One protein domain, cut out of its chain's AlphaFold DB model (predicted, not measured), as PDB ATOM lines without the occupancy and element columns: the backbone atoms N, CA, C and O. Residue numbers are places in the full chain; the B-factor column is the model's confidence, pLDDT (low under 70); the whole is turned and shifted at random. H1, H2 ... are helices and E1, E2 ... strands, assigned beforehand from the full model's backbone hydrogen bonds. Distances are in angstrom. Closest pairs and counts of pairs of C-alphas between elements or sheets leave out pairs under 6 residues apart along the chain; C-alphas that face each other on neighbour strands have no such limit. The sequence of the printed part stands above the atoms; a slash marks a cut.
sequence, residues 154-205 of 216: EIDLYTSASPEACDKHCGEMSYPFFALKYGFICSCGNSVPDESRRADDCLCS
ATOM      1  N   GLU A 154     -47.148 -18.935  -1.819       85.19
ATOM      2  CA  GLU A 154     -46.365 -19.019  -0.589       85.19
ATOM      3  C   GLU A 154     -46.243 -17.618   0.001       85.19
ATOM      4  O   GLU A 154     -45.753 -16.704  -0.662       85.19
ATOM      5  N   ILE A 155     -46.692 -17.456   1.244       82.88
ATOM      6  CA  ILE A 155     -46.627 -16.191   1.968       82.88
ATOM      7  C   ILE A 155     -45.915 -16.363   3.305       82.88
ATOM      8  O   ILE A 155     -46.044 -17.376   3.995       82.88
ATOM      9  N   ASP A 156     -45.219 -15.316   3.720       81.38
ATOM     10  CA  ASP A 156     -44.646 -15.233   5.054       81.38
ATOM     11  C   ASP A 156     -45.644 -14.564   6.008       81.38
ATOM     12  O   ASP A 156     -45.914 -13.362   5.926       81.38
ATOM     13  N   LEU A 157     -46.173 -15.325   6.968       74.50
ATOM     14  CA  LEU A 157     -47.039 -14.794   8.028       74.50
ATOM     15  C   LEU A 157     -46.243 -14.148   9.171       74.50
ATOM     16  O   LEU A 157     -46.820 -13.450  10.013       74.50
ATOM     17  N   TYR A 158     -44.922 -14.354   9.206       70.69
ATOM     18  CA  TYR A 158     -44.007 -13.831  10.225       70.69
ATOM     19  C   TYR A 158     -44.583 -14.014  11.638       70.69
ATOM     20  O   TYR A 158     -44.863 -15.126  12.054       70.69
ATOM     21  N   THR A 159     -44.804 -12.925  12.380       68.25
ATOM     22  CA  THR A 159     -45.293 -12.955  13.771       68.25
ATOM     23  C   THR A 159     -46.796 -13.210  13.928       68.25
ATOM     24  O   THR A 159     -47.308 -13.187  15.050       68.25
ATOM     25  N   SER A 160     -47.512 -13.351  12.816       73.06
ATOM     26  CA  SER A 160     -48.937 -13.685  12.778       73.06
ATOM     27  C   SER A 160     -49.157 -15.145  12.391       73.06
ATOM     28  O   SER A 160     -50.291 -15.526  12.121       73.06
ATOM     29  N   ALA A 161     -48.095 -15.949  12.319       77.19
ATOM     30  CA  ALA A 161     -48.207 -17.328  11.899       77.19
ATOM     31  C   ALA A 161     -49.032 -18.123  12.914       77.19
ATOM     32  O   ALA A 161     -48.710 -18.200  14.103       77.19
ATOM     33  N   SER A 162     -50.116 -18.709  12.423       82.31
ATOM     34  CA  SER A 162     -50.926 -19.708  13.108       82.31
ATOM     35  C   SER A 162     -51.680 -20.529  12.057       82.31
ATOM     36  O   SER A 162     -51.821 -20.058  10.919       82.31
ATOM     37  N   PRO A 163     -52.175 -21.730  12.407       85.19
ATOM     38  CA  PRO A 163     -53.052 -22.498  11.526       85.19
ATOM     39  C   PRO A 163     -54.241 -21.667  11.040       85.19
ATOM     40  O   PRO A 163     -54.500 -21.609   9.848       85.19
ATOM     41  N   GLU A 164     -54.876 -20.915  11.939       85.19
ATOM     42  CA  GLU A 164     -56.047 -20.087  11.633       85.19
ATOM     43  C   GLU A 164     -55.717 -18.912  10.705       85.19
ATOM     44  O   GLU A 164     -56.522 -18.539   9.854       85.19
ATOM     45  N   ALA A 165     -54.540 -18.300  10.859       85.81
ATOM     46  CA  ALA A 165     -54.114 -17.207   9.989       85.81
ATOM     47  C   ALA A 165     -53.827 -17.697   8.562       85.81
ATOM     48  O   ALA A 165     -54.156 -17.002   7.599       85.81
ATOM     49  N   CYS A 166     -53.234 -18.886   8.435       88.88
ATOM     50  CA  CYS A 166     -52.940 -19.499   7.144       88.88
ATOM     51  C   CYS A 166     -54.216 -20.013   6.463       88.88
ATOM     52  O   CYS A 166     -54.449 -19.691   5.301       88.88
ATOM     53  N   ASP A 167     -55.092 -20.689   7.213       88.75
ATOM     54  CA  ASP A 167     -56.423 -21.118   6.769       88.75
ATOM     55  C   ASP A 167     -57.242 -19.947   6.218       88.75
ATOM     56  O   ASP A 167     -57.698 -19.972   5.075       88.75
ATOM     57  N   LYS A 168     -57.334 -18.856   6.989       88.19
ATOM     58  CA  LYS A 168     -58.064 -17.659   6.569       88.19
ATOM     59  C   LYS A 168     -57.519 -17.087   5.258       88.19
ATOM     60  O   LYS A 168     -58.302 -16.758   4.371       88.19
ATOM     61  N   HIS A 169     -56.197 -16.952   5.140       89.88
ATOM     62  CA  HIS A 169     -55.579 -16.398   3.936       89.88
ATOM     63  C   HIS A 169     -55.826 -17.286   2.710       89.88
ATOM     64  O   HIS A 169     -56.266 -16.799   1.667       89.88
ATOM     65  N   CYS A 170     -55.589 -18.593   2.835       89.88
ATOM     66  CA  CYS A 170     -55.794 -19.528   1.732       89.88
ATOM     67  C   CYS A 170     -57.279 -19.632   1.345       89.88
ATOM     68  O   CYS A 170     -57.595 -19.661   0.154       89.88
ATOM     69  N   GLY A 171     -58.195 -19.571   2.317       88.38
ATOM     70  CA  GLY A 171     -59.639 -19.535   2.088       88.38
ATOM     71  C   GLY A 171     -60.117 -18.279   1.348       88.38
ATOM     72  O   GLY A 171     -60.926 -18.391   0.426       88.38
ATOM     73  N   GLU A 172     -59.578 -17.093   1.666       89.50
ATOM     74  CA  GLU A 172     -59.847 -15.847   0.916       89.50
ATOM     75  C   GLU A 172     -59.429 -15.965  -0.561       89.50
ATOM     76  O   GLU A 172     -60.071 -15.394  -1.445       89.50
ATOM     77  N   MET A 173     -58.400 -16.768  -0.835       85.75
ATOM     78  CA  MET A 173     -57.889 -17.062  -2.176       85.75
ATOM     79  C   MET A 173     -58.535 -18.305  -2.820       85.75
ATOM     80  O   MET A 173     -58.142 -18.702  -3.916       85.75
ATOM     81  N   SER A 174     -59.557 -18.892  -2.181       88.25
ATOM     82  CA  SER A 174     -60.280 -20.095  -2.635       88.25
ATOM     83  C   SER A 174     -59.430 -21.369  -2.738       88.25
ATOM     84  O   SER A 174     -59.752 -22.266  -3.520       88.25
ATOM     85  N   TYR A 175     -58.365 -21.475  -1.943       88.44
ATOM     86  CA  TYR A 175     -57.600 -22.710  -1.796       88.44
ATOM     87  C   TYR A 175     -58.173 -23.568  -0.657       88.44
ATOM     88  O   TYR A 175     -58.301 -23.069   0.461       88.44
ATOM     89  N   PRO A 176     -58.506 -24.848  -0.909       84.56
ATOM     90  CA  PRO A 176     -59.067 -25.745   0.103       84.56
ATOM     91  C   PRO A 176     -58.033 -26.315   1.084       84.56
ATOM     92  O   PRO A 176     -58.428 -26.888   2.093       84.56
ATOM     93  N   PHE A 177     -56.732 -26.184   0.802       87.88
ATOM     94  CA  PHE A 177     -55.666 -26.671   1.677       87.88
ATOM     95  C   PHE A 177     -54.633 -25.583   1.953       87.88
ATOM     96  O   PHE A 177     -54.319 -24.757   1.090       87.88
ATOM     97  N   PHE A 178     -54.033 -25.660   3.139       90.06
ATOM     98  CA  PHE A 178     -52.881 -24.857   3.522       90.06
ATOM     99  C   PHE A 178     -51.834 -25.713   4.251       90.06
ATOM    100  O   PHE A 178     -52.146 -26.763   4.809       90.06
ATOM    101  N   ALA A 179     -50.575 -25.284   4.223       88.94
ATOM    102  CA  ALA A 179     -49.471 -25.924   4.926       88.94
ATOM    103  C   ALA A 179     -48.620 -24.865   5.618       88.94
ATOM    104  O   ALA A 179     -48.350 -23.803   5.059       88.94
ATOM    105  N   LEU A 180     -48.175 -25.174   6.832       84.75
ATOM    106  CA  LEU A 180     -47.237 -24.346   7.576       84.75
ATOM    107  C   LEU A 180     -45.854 -24.983   7.546       84.75
ATOM    108  O   LEU A 180     -45.704 -26.169   7.841       84.75
ATOM    109  N   LYS A 181     -44.831 -24.182   7.249       83.19
ATOM    110  CA  LYS A 181     -43.432 -24.616   7.299       83.19
ATOM    111  C   LYS A 181     -42.545 -23.583   7.975       83.19
ATOM    112  O   LYS A 181     -42.825 -22.383   7.991       83.19
ATOM    113  N   TYR A 182     -41.493 -24.082   8.618       67.50
ATOM    114  CA  TYR A 182     -40.526 -23.293   9.392       67.50
ATOM    115  C   TYR A 182     -41.135 -22.407  10.499       67.50
ATOM    116  O   TYR A 182     -40.441 -21.571  11.070       67.50
ATOM    117  N   GLY A 183     -42.415 -22.603  10.834       71.94
ATOM    118  CA  GLY A 183     -43.147 -21.833  11.839       71.94
ATOM    119  C   GLY A 183     -43.677 -20.479  11.360       71.94
ATOM    120  O   GLY A 183     -44.375 -19.830  12.127       71.94
ATOM    121  N   PHE A 184     -43.391 -20.034  10.136       72.69
ATOM    122  CA  PHE A 184     -43.847 -18.722   9.646       72.69
ATOM    123  C   PHE A 184     -44.262 -18.680   8.187       72.69
ATOM    124  O   PHE A 184     -44.937 -17.730   7.791       72.69
ATOM    125  N   ILE A 185     -43.879 -19.677   7.400       82.81
ATOM    126  CA  ILE A 185     -44.268 -19.740   6.003       82.81
ATOM    127  C   ILE A 185     -45.593 -20.482   5.917       82.81
ATOM    128  O   ILE A 185     -45.756 -21.556   6.502       82.81
ATOM    129  N   CYS A 186     -46.517 -19.893   5.180       88.12
ATOM    130  CA  CYS A 186     -47.808 -20.444   4.831       88.12
ATOM    131  C   CYS A 186     -47.822 -20.720   3.327       88.12
ATOM    132  O   CYS A 186     -47.456 -19.861   2.528       88.12
ATOM    133  N   SER A 187     -48.234 -21.919   2.945       89.56
ATOM    134  CA  SER A 187     -48.334 -22.350   1.553       89.56
ATOM    135  C   SER A 187     -49.767 -22.782   1.265       89.56
ATOM    136  O   SER A 187     -50.319 -23.575   2.024       89.56
ATOM    137  N   CYS A 188     -50.367 -22.284   0.185       88.94
ATOM    138  CA  CYS A 188     -51.735 -22.614  -0.215       88.94
ATOM    139  C   CYS A 188     -51.759 -23.617  -1.376       88.94
ATOM    140  O   CYS A 188     -50.928 -23.560  -2.291       88.94
ATOM    141  N   GLY A 189     -52.739 -24.523  -1.371       87.81
ATOM    142  CA  GLY A 189     -52.825 -25.610  -2.341       87.81
ATOM    143  C   GLY A 189     -54.242 -26.082  -2.643       87.81
ATOM    144  O   GLY A 189     -55.190 -25.810  -1.910       87.81
ATOM    145  N   ASN A 190     -54.379 -26.817  -3.748       85.44
ATOM    146  CA  ASN A 190     -55.638 -27.463  -4.149       85.44
ATOM    147  C   ASN A 190     -55.690 -28.953  -3.795       85.44
ATOM    148  O   ASN A 190     -56.715 -29.598  -3.999       85.44
ATOM    149  N   SER A 191     -54.591 -29.502  -3.288       85.88
ATOM    150  CA  SER A 191     -54.480 -30.902  -2.903       85.88
ATOM    151  C   SER A 191     -53.397 -31.061  -1.848       85.88
ATOM    152  O   SER A 191     -52.372 -30.381  -1.910       85.88
ATOM    153  N   VAL A 192     -53.582 -32.017  -0.946       84.31
ATOM    154  CA  VAL A 192     -52.507 -32.485  -0.065       84.31
ATOM    155  C   VAL A 192     -51.370 -33.136  -0.874       84.31
ATOM    156  O   VAL A 192     -51.609 -33.612  -1.991       84.31
ATOM    157  N   PRO A 193     -50.123 -33.147  -0.364       82.81
ATOM    158  CA  PRO A 193     -49.025 -33.891  -0.981       82.81
ATOM    159  C   PRO A 193     -49.283 -35.408  -1.029       82.81
ATOM    160  O   PRO A 193     -50.120 -35.929  -0.300       82.81
ATOM    161  N   ASP A 194     -48.529 -36.124  -1.870       82.06
ATOM    162  CA  ASP A 194     -48.611 -37.588  -1.977       82.06
ATOM    163  C   ASP A 194     -48.346 -38.281  -0.624       82.06
ATOM    164  O   ASP A 194     -47.387 -37.947   0.079       82.06
ATOM    165  N   GLU A 195     -49.159 -39.286  -0.290       82.31
ATOM    166  CA  GLU A 195     -49.053 -40.108   0.926       82.31
ATOM    167  C   GLU A 195     -47.667 -40.741   1.116       82.31
ATOM    168  O   GLU A 195     -47.199 -40.906   2.244       82.31
ATOM    169  N   SER A 196     -46.936 -41.039   0.038       77.25
ATOM    170  CA  SER A 196     -45.562 -41.551   0.118       77.25
ATOM    171  C   SER A 196     -44.594 -40.573   0.790       77.25
ATOM    172  O   SER A 196     -43.464 -40.941   1.115       77.25
ATOM    173  N   ARG A 197     -44.992 -39.304   0.924       77.06
ATOM    174  CA  ARG A 197     -44.224 -38.228   1.560       77.06
ATOM    175  C   ARG A 197     -44.694 -37.932   2.972       77.06
ATOM    176  O   ARG A 197     -44.144 -37.015   3.590       77.06
ATOM    177  N   ARG A 198     -45.691 -38.672   3.464       80.31
ATOM    178  CA  ARG A 198     -46.168 -38.547   4.832       80.31
ATOM    179  C   ARG A 198     -45.001 -38.781   5.782       80.31
ATOM    180  O   ARG A 198     -44.280 -39.776   5.715       80.31
ATOM    181  N   ALA A 199     -44.797 -37.791   6.621       68.62
ATOM    182  CA  ALA A 199     -43.751 -37.699   7.609       68.62
ATOM    183  C   ALA A 199     -44.336 -37.977   8.997       68.62
ATOM    184  O   ALA A 199     -45.546 -37.921   9.214       68.62
ATOM    185  N   ASP A 200     -43.458 -38.273   9.949       66.25
ATOM    186  CA  ASP A 200     -43.841 -38.278  11.356       66.25
ATOM    187  C   ASP A 200     -44.308 -36.870  11.762       66.25
ATOM    188  O   ASP A 200     -43.665 -35.884  11.398       66.25
ATOM    189  N   ASP A 201     -45.401 -36.763  12.523       66.50
ATOM    190  CA  ASP A 201     -45.971 -35.471  12.934       66.50
ATOM    191  C   ASP A 201     -44.984 -34.611  13.740       66.50
ATOM    192  O   ASP A 201     -45.075 -33.380  13.731       66.50
ATOM    193  N   CYS A 202     -43.969 -35.221  14.364       59.62
ATOM    194  CA  CYS A 202     -42.882 -34.489  15.014       59.62
ATOM    195  C   CYS A 202     -42.086 -33.614  14.031       59.62
ATOM    196  O   CYS A 202     -41.480 -32.628  14.442       59.62
ATOM    197  N   LEU A 203     -42.076 -33.935  12.734       56.88
ATOM    198  CA  LEU A 203     -41.416 -33.113  11.714       56.88
ATOM    199  C   LEU A 203     -42.148 -31.781  11.475       56.88
ATOM    200  O   LEU A 203     -41.520 -30.818  11.034       56.88
ATOM    201  N   CYS A 204     -43.428 -31.696  11.842       72.88
ATOM    202  CA  CYS A 204     -44.263 -30.503  11.711       72.88
ATOM    203  C   CYS A 204     -44.555 -29.822  13.058       72.88
ATOM    204  O   CYS A 204     -45.360 -28.897  13.123       72.88
ATOM    205  N   SER A 205     -43.856 -30.194  14.138       71.94
ATOM    206  CA  SER A 205     -44.062 -29.612  15.474       71.94
ATOM    207  C   SER A 205     -43.361 -28.261  15.685       71.94
ATOM    208  O   SER A 205     -43.146 -27.841  16.826       71.94
TER     209      SER A 205
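This is residues 154 to 205 of the 216 residues of the protein "WSC domain containing protein" of Ectocarpus siliculosus (UniProt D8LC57). A small antiparallel sheet of three strands, E1, E3 and E2, has the helix H1 packed slantwise over one face, while no named helix covers the other face. After E3 the printed part swings away from this body as a long arm, of which residues 194 to 202 stick out, and it folds back so that the short helix H2 ends near the last residue of E2. The printed part has 52 residues, with two named helices and three named strands in the order E1, H1, E2, E3, H2, and its class is mixed, helices and strands. The sheet's order is E1, E3, E2. The whole is compact, with a radius of gyration of the C-alphas of 11.1 A and spans of 29 by 23 by 15 A.

In the sheet, E2 is residues 177 to 181, 13.6 A from first to last C-alpha, and E3 is residues 185 to 189, 13.3 A. E1 is residues 154 to 156, beginning at C-alpha 154 at (-46.365, -19.019, -0.589). H1 is residues 163 to 172, 14.2 A long, with C-alpha 163 at (-53.052, -22.498, 11.526). H2 is residues 201 to 204, ending at C-alpha 204 at (-44.263, -30.503, 11.711).

E3 is the inner strand, and E1 and E2 are edge strands. E3 and E2 form a hairpin, antiparallel at 155 degrees, with N 179 and O 187 at 2.8 A and N 185 and O 181 at 3.0 A, within hydrogen-bond range. E1 and E3 are antiparallel at 155 degrees, with N 155 and O 186 within hydrogen-bond range at 2.8 A. H1 is on the sheet at a height over the sheet of 8.2 A, giving two layers, a helix on one face of a sheet. It lies over E3 and E2 and runs slantwise to the strands, at 44 degrees to E3 on the local plane. Its closest C-alphas to E3 are those of Cys 170 and Cys 188, 5.5 A apart, and to E2 those of Asp 167 and Phe 178, 6.1 A. E1, H1 and E2 form a split strand-helix-strand unit, two strands running the same way with E3 between them, and its crossover is right-handed. H2 is not on the sheet, but only just, with 4 pairs of C-alphas within 10 A; its closest C-alpha pair with E2 is Lys 181 and Cys 204, 7.4 A. H2 is apart from H1 and E1. In H1 every O i to N i+4 pair is within hydrogen-bond range; H2 is too short for such a pair.

The two C-alphas farthest apart are those of Thr 159 and Ser 196, 31.7 A. Without residues 194 to 202, which stand free, the body spans 23 by 21 by 15 A. The printed part has no cut. The link from E3 to H2, 11 residues, is long. The mean pLDDT of the printed part is 80.9, and residues 159, 182 and 199 to 203 are under 70.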